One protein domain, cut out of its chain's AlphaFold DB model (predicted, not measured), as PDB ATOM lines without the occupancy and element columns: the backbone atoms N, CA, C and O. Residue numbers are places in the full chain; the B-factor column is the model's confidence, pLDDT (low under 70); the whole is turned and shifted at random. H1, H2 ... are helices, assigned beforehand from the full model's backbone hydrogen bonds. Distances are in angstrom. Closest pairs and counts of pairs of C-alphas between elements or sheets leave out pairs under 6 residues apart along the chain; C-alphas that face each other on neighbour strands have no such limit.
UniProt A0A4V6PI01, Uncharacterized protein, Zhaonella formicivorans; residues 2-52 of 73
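This is residues 2 to 52 of the 73 residues of an uncharacterized protein of Zhaonella formicivorans (UniProt A0A4V6PI01). A thin rod, with a small head of H1 and H2 packed together at one end, the one long helix, H3, running on from it along the rod, and the last stretch, residues 44 to 52, folding back at the other end. The printed part has 51 residues with three named helices, in the order H1, H2, H3, and no named strand; its class is all helix. It is extended, with a radius of gyration of the C-alphas of 18.4 A and spans of 55 by 15 by 12 A.

Find C-alpha 2 at (-98.548, 32.685, 39.672), where H1, residues 2 to 5, begins. H2 covers residues 15 to 22 and is 10.5 A long. From C-alpha 27 at (-94.566, 30.777, 51.373), H3 runs 24.3 A to C-alpha 43 at (-87.635, 39.816, 72.782).

H1 and H2 touch; their closest C-alphas, of Arg 3 and Val 18, are 6.7 A apart. H3 is apart from both. In H2 and H3 every O i to N i+4 pair is within hydrogen-bond range; H1 is too short for one.

The C-alphas farthest apart, of Arg 11 and Asn 48, are 55.5 A apart. Residues 25 to 38, of which 27 to 38 belong to H3, and residues 45 to 50 stand free. The link from H1 to H2 is short, that from H2 to H3 tight. The printed part has no cut, and no printed residue is under 70 in pLDDT.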
ATOM      1  N   GLU A   2     -99.763  32.454  40.484       91.62
ATOM      2  CA  GLU A   2     -98.548  32.685  39.672       91.62
ATOM      3  C   GLU A   2     -98.754  32.542  38.164       91.62
ATOM      4  O   GLU A   2     -98.413  33.434  37.401       91.62
ATOM      5  N   ARG A   3     -99.429  31.474  37.732       93.12
ATOM      6  CA  ARG A   3     -99.770  31.266  36.318       93.12
ATOM      7  C   ARG A   3    -100.582  32.407  35.696       93.12
ATOM      8  O   ARG A   3    -100.324  32.782  34.561       93.12
ATOM      9  N   LYS A   4    -101.515  33.001  36.455       93.44
ATOM     10  CA  LYS A   4    -102.285  34.170  36.004       93.44
ATOM     11  C   LYS A   4    -101.414  35.425  35.894       93.44
ATOM     12  O   LYS A   4    -101.706  36.256  35.051       93.44
ATOM     13  N   MET A   5    -100.363  35.557  36.710       92.56
ATOM     14  CA  MET A   5     -99.457  36.717  36.672       92.56
ATOM     15  C   MET A   5     -98.666  36.790  35.360       92.56
ATOM     16  O   MET A   5     -98.341  37.881  34.916       92.56
ATOM     17  N   ILE A   6     -98.384  35.638  34.745       92.25
ATOM     18  CA  ILE A   6     -97.606  35.518  33.499       92.25
ATOM     19  C   ILE A   6     -98.440  35.032  32.301       92.25
ATOM     20  O   ILE A   6     -97.890  34.754  31.242       92.25
ATOM     21  N   GLY A   7     -99.761  34.889  32.464       93.62
ATOM     22  CA  GLY A   7    -100.676  34.526  31.377       93.62
ATOM     23  C   GLY A   7    -100.559  33.093  30.837       93.62
ATOM     24  O   GLY A   7    -100.951  32.858  29.701       93.62
ATOM     25  N   VAL A   8    -100.051  32.128  31.615       93.75
ATOM     26  CA  VAL A   8     -99.897  30.726  31.167       93.75
ATOM     27  C   VAL A   8    -100.935  29.795  31.785       93.75
ATOM     28  O   VAL A   8    -101.385  29.989  32.916       93.75
ATOM     29  N   THR A   9    -101.295  28.731  31.074       93.00
ATOM     30  CA  THR A   9    -102.206  27.690  31.563       93.00
ATOM     31  C   THR A   9    -101.444  26.492  32.143       93.00
ATOM     32  O   THR A   9    -100.213  26.442  32.169       93.00
ATOM     33  N   LEU A  10    -102.176  25.502  32.668       90.94
ATOM     34  CA  LEU A  10    -101.580  24.258  33.175       90.94
ATOM     35  C   LEU A  10    -100.963  23.394  32.068       90.94
ATOM     36  O   LEU A  10    -100.052  22.626  32.360       90.94
ATOM     37  N   ARG A  11    -101.456  23.511  30.828       92.50
ATOM     38  CA  ARG A  11    -100.982  22.711  29.691       92.50
ATOM     39  C   ARG A  11     -99.681  23.253  29.103       92.50
ATOM     40  O   ARG A  11     -98.883  22.473  28.604       92.50
ATOM     41  N   ASP A  12     -99.452  24.560  29.213       91.25
ATOM     42  CA  ASP A  12     -98.330  25.219  28.539       91.25
ATOM     43  C   ASP A  12     -96.991  24.933  29.221       91.25
ATOM     44  O   ASP A  12     -95.980  24.697  28.556       91.25
ATOM     45  N   LYS A  13     -96.957  25.006  30.561       93.50
ATOM     46  CA  LYS A  13     -95.705  24.999  31.328       93.50
ATOM     47  C   LYS A  13     -95.814  24.272  32.669       93.50
ATOM     48  O   LYS A  13     -96.790  24.394  33.425       93.50
ATOM     49  N   ARG A  14     -94.730  23.562  32.999       93.44
ATOM     50  CA  ARG A  14     -94.522  22.909  34.300       93.44
ATOM     51  C   ARG A  14     -94.445  23.941  35.427       93.44
ATOM     52  O   ARG A  14     -94.082  25.092  35.210       93.44
ATOM     53  N   ALA A  15     -94.788  23.517  36.642       90.44
ATOM     54  CA  ALA A  15     -94.817  24.399  37.811       90.44
ATOM     55  C   ALA A  15     -93.436  24.972  38.171       90.44
ATOM     56  O   ALA A  15     -93.350  26.133  38.552       90.44
ATOM     57  N   GLU A  16     -92.374  24.185  38.000       90.94
ATOM     58  CA  GLU A  16     -90.992  24.604  38.262       90.94
ATOM     59  C   GLU A  16     -90.574  25.787  37.381       90.94
ATOM     60  O   GLU A  16     -90.128  26.808  37.893       90.94
ATOM     61  N   TRP A  17     -90.865  25.714  36.078       94.12
ATOM     62  CA  TRP A  17     -90.628  26.822  35.151       94.12
ATOM     63  C   TRP A  17     -91.413  28.081  35.548       94.12
ATOM     64  O   TRP A  17     -90.877  29.183  35.543       94.12
ATOM     65  N   VAL A  18     -92.680  27.936  35.956       93.31
ATOM     66  CA  VAL A  18     -93.492  29.075  36.429       93.31
ATOM     67  C   VAL A  18     -92.873  29.719  37.677       93.31
ATOM     68  O   VAL A  18     -92.897  30.942  37.815       93.31
ATOM     69  N   ARG A  19     -92.294  28.917  38.577       91.25
ATOM     70  CA  ARG A  19     -91.607  29.413  39.776       91.25
ATOM     71  C   ARG A  19     -90.314  30.146  39.449       91.25
ATOM     72  O   ARG A  19     -90.079  31.206  40.021       91.25
ATOM     73  N   GLU A  20     -89.536  29.626  38.509       91.31
ATOM     74  CA  GLU A  20     -88.327  30.282  38.007       91.31
ATOM     75  C   GLU A  20     -88.651  31.645  37.380       91.31
ATOM     76  O   GLU A  20     -88.023  32.642  37.722       91.31
ATOM     77  N   GLN A  21     -89.691  31.719  36.541       93.75
ATOM     78  CA  GLN A  21     -90.086  32.973  35.891       93.75
ATOM     79  C   GLN A  21     -90.668  34.008  36.857       93.75
ATOM     80  O   GLN A  21     -90.440  35.203  36.701       93.75
ATOM     81  N   THR A  22     -91.457  33.575  37.844       91.69
ATOM     82  CA  THR A  22     -92.114  34.510  38.771       91.69
ATOM     83  C   THR A  22     -91.214  34.948  39.922       91.69
ATOM     84  O   THR A  22     -91.499  35.965  40.553       91.69
ATOM     85  N   GLY A  23     -90.161  34.187  40.244       89.94
ATOM     86  CA  GLY A  23     -89.265  34.474  41.368       89.94
ATOM     87  C   GLY A  23     -89.964  34.477  42.734       89.94
ATOM     88  O   GLY A  23     -89.418  34.973  43.724       89.94
ATOM     89  N   VAL A  24     -91.195  33.957  42.811       89.31
ATOM     90  CA  VAL A  24     -91.984  33.961  44.042       89.31
ATOM     91  C   VAL A  24     -91.354  32.984  45.021       89.31
ATOM     92  O   VAL A  24     -91.258  31.781  44.762       89.31
ATOM     93  N   LYS A  25     -90.955  33.504  46.181       88.62
ATOM     94  CA  LYS A  25     -90.404  32.696  47.269       88.62
ATOM     95  C   LYS A  25     -91.425  31.694  47.792       88.62
ATOM     96  O   LYS A  25     -92.639  31.902  47.724       88.62
ATOM     97  N   ASP A  26     -90.915  30.600  48.342       89.94
ATOM     98  CA  ASP A  26     -91.747  29.646  49.060       89.94
ATOM     99  C   ASP A  26     -92.423  30.343  50.253       89.94
ATOM    100  O   ASP A  26     -91.785  31.006  51.081       89.94
ATOM    101  N   ILE A  27     -93.742  30.187  50.328       90.81
ATOM    102  CA  ILE A  27     -94.566  30.777  51.373       90.81
ATOM    103  C   ILE A  27     -94.205  30.229  52.755       90.81
ATOM    104  O   ILE A  27     -94.238  30.978  53.727       90.81
ATOM    105  N   LEU A  28     -93.802  28.959  52.862       94.25
ATOM    106  CA  LEU A  28     -93.408  28.351  54.133       94.25
ATOM    107  C   LEU A  28     -92.126  28.986  54.675       94.25
ATOM    108  O   LEU A  28     -92.017  29.242  55.879       94.25
ATOM    109  N   VAL A  29     -91.185  29.309  53.785       95.50
ATOM    110  CA  VAL A  29     -89.941  30.003  54.134       95.50
ATOM    111  C   VAL A  29     -90.243  31.412  54.638       95.50
ATOM    112  O   VAL A  29     -89.748  31.801  55.698       95.50
ATOM    113  N   GLU A  30     -91.101  32.163  53.944       95.31
ATOM    114  CA  GLU A  30     -91.480  33.515  54.373       95.31
ATOM    115  C   GLU A  30     -92.309  33.514  55.668       95.31
ATOM    116  O   GLU A  30     -92.061  34.336  56.552       95.31
ATOM    117  N   ILE A  31     -93.230  32.560  55.850       96.94
ATOM    118  CA  ILE A  31     -93.965  32.387  57.113       96.94
ATOM    119  C   ILE A  31     -92.984  32.142  58.262       96.94
ATOM    120  O   ILE A  31     -93.065  32.807  59.297       96.94
ATOM    121  N   LYS A  32     -92.039  31.209  58.090       97.25
ATOM    122  CA  LYS A  32     -91.032  30.895  59.111       97.25
ATOM    123  C   LYS A  32     -90.171  32.117  59.419       97.25
ATOM    124  O   LYS A  32     -89.999  32.453  60.590       97.25
ATOM    125  N   LYS A  33     -89.684  32.815  58.392       97.31
ATOM    126  CA  LYS A  33     -88.885  34.035  58.542       97.31
ATOM    127  C   LYS A  33     -89.642  35.097  59.335       97.31
ATOM    128  O   LYS A  33     -89.129  35.571  60.342       97.31
ATOM    129  N   LYS A  34     -90.879  35.416  58.942       96.94
ATOM    130  CA  LYS A  34     -91.708  36.421  59.624       96.94
ATOM    131  C   LYS A  34     -91.984  36.059  61.081       96.94
ATOM    132  O   LYS A  34     -91.885  36.937  61.936       96.94
ATOM    133  N   LYS A  35     -92.264  34.783  61.381       95.88
ATOM    134  CA  LYS A  35     -92.432  34.303  62.764       95.88
ATOM    135  C   LYS A  35     -91.191  34.590  63.613       95.88
ATOM    136  O   LYS A  35     -91.315  35.179  64.684       95.88
ATOM    137  N   TRP A  36     -90.000  34.246  63.120       95.69
ATOM    138  CA  TRP A  36     -88.748  34.493  63.844       95.69
ATOM    139  C   TRP A  36     -88.388  35.974  63.945       95.69
ATOM    140  O   TRP A  36     -87.946  36.423  65.000       95.69
ATOM    141  N   THR A  37     -88.615  36.756  62.886       97.00
ATOM    142  CA  THR A  37     -88.415  38.210  62.918       97.00
ATOM    143  C   THR A  37     -89.303  38.863  63.975       97.00
ATOM    144  O   THR A  37     -88.817  39.692  64.743       97.00
ATOM    145  N   TRP A  38     -90.574  38.462  64.056       94.31
ATOM    146  CA  TRP A  38     -91.498  38.964  65.070       94.31
ATOM    147  C   TRP A  38     -91.085  38.538  66.482       94.31
ATOM    148  O   TRP A  38     -90.992  39.393  67.357       94.31
ATOM    149  N   ALA A  39     -90.753  37.260  66.694       91.31
ATOM    150  CA  ALA A  39     -90.296  36.771  67.994       91.31
ATOM    151  C   ALA A  39     -89.043  37.528  68.471       91.31
ATOM    152  O   ALA A  39     -89.007  38.040  69.586       91.31
ATOM    153  N   GLY A  40     -88.046  37.694  67.596       92.31
ATOM    154  CA  GLY A  40     -86.842  38.463  67.913       92.31
ATOM    155  C   GLY A  40     -87.123  39.946  68.174       92.31
ATOM    156  O   GLY A  40     -86.492  40.546  69.039       92.31
ATOM    157  N   HIS A  41     -88.073  40.547  67.451       92.50
ATOM    158  CA  HIS A  41     -88.516  41.919  67.708       92.50
ATOM    159  C   HIS A  41     -89.163  42.064  69.084       92.50
ATOM    160  O   HIS A  41     -88.820  42.996  69.803       92.50
ATOM    161  N   VAL A  42     -90.045  41.138  69.470       90.88
ATOM    162  CA  VAL A  42     -90.676  41.128  70.799       90.88
ATOM    163  C   VAL A  42     -89.620  40.996  71.897       90.88
ATOM    164  O   VAL A  42     -89.626  41.809  72.814       90.88
ATOM    165  N   MET A  43     -88.672  40.062  71.766       88.81
ATOM    166  CA  MET A  43     -87.635  39.816  72.782       88.81
ATOM    167  C   MET A  43     -86.656  40.982  72.993       88.81
ATOM    168  O   MET A  43     -86.034  41.072  74.045       88.81
ATOM    169  N   ARG A  44     -86.487  41.881  72.014       90.69
ATOM    170  CA  ARG A  44     -85.625  43.071  72.159       90.69
ATOM    171  C   ARG A  44     -86.320  44.252  72.833       90.69
ATOM    172  O   ARG A  44     -85.659  45.241  73.149       90.69
ATOM    173  N   ARG A  45     -87.640  44.199  73.019       87.06
ATOM    174  CA  ARG A  45     -88.376  45.281  73.676       87.06
ATOM    175  C   ARG A  45     -88.165  45.231  75.186       87.06
ATOM    176  O   ARG A  45     -88.200  44.166  75.784       87.06
ATOM    177  N   GLN A  46     -88.006  46.404  75.796       83.31
ATOM    178  CA  GLN A  46     -87.871  46.575  77.251       83.31
ATOM    179  C   GLN A  46     -89.079  47.305  77.867       83.31
ATOM    180  O   GLN A  46     -89.042  47.736  79.012       83.31
ATOM    181  N   ASP A  47     -90.173  47.437  77.114       86.31
ATOM    182  CA  ASP A  47     -91.377  48.186  77.498       86.31
ATOM    183  C   ASP A  47     -92.361  47.378  78.372       86.31
ATOM    184  O   ASP A  47     -93.485  47.820  78.602       86.31
ATOM    185  N   ASN A  48     -91.951  46.193  78.849       80.12
ATOM    186  CA  ASN A  48     -92.715  45.280  79.713       80.12
ATOM    187  C   ASN A  48     -94.172  45.035  79.257       80.12
ATOM    188  O   ASN A  48     -95.079  44.808  80.064       80.12
ATOM    189  N   ARG A  49     -94.423  45.090  77.944       87.19
ATOM    190  CA  ARG A  49     -95.756  44.864  77.381       87.19
ATOM    191  C   ARG A  49     -96.213  43.425  77.588       87.19
ATOM    192  O   ARG A  49     -95.419  42.488  77.686       87.19
ATOM    193  N   TRP A  50     -97.530  43.240  77.561       87.19
ATOM    194  CA  TRP A  50     -98.159  41.926  77.682       87.19
ATOM    195  C   TRP A  50     -97.623  40.911  76.657       87.19
ATOM    196  O   TRP A  50     -97.474  39.744  76.995       87.19
ATOM    197  N   SER A  51     -97.256  41.348  75.445       87.88
ATOM    198  CA  SER A  51     -96.688  40.478  74.410       87.88
ATOM    199  C   SER A  51     -95.382  39.817  74.853       87.88
ATOM    200  O   SER A  51     -95.187  38.630  74.606       87.88
ATOM    201  N   LEU A  52     -94.509  40.554  75.549       86.50
ATOM    202  CA  LEU A  52     -93.275  40.000  76.106       86.50
ATOM    203  C   LEU A  52     -93.605  39.037  77.249       86.50
ATOM    204  O   LEU A  52     -93.125  37.912  77.253       86.50
TER     205      LEU A  52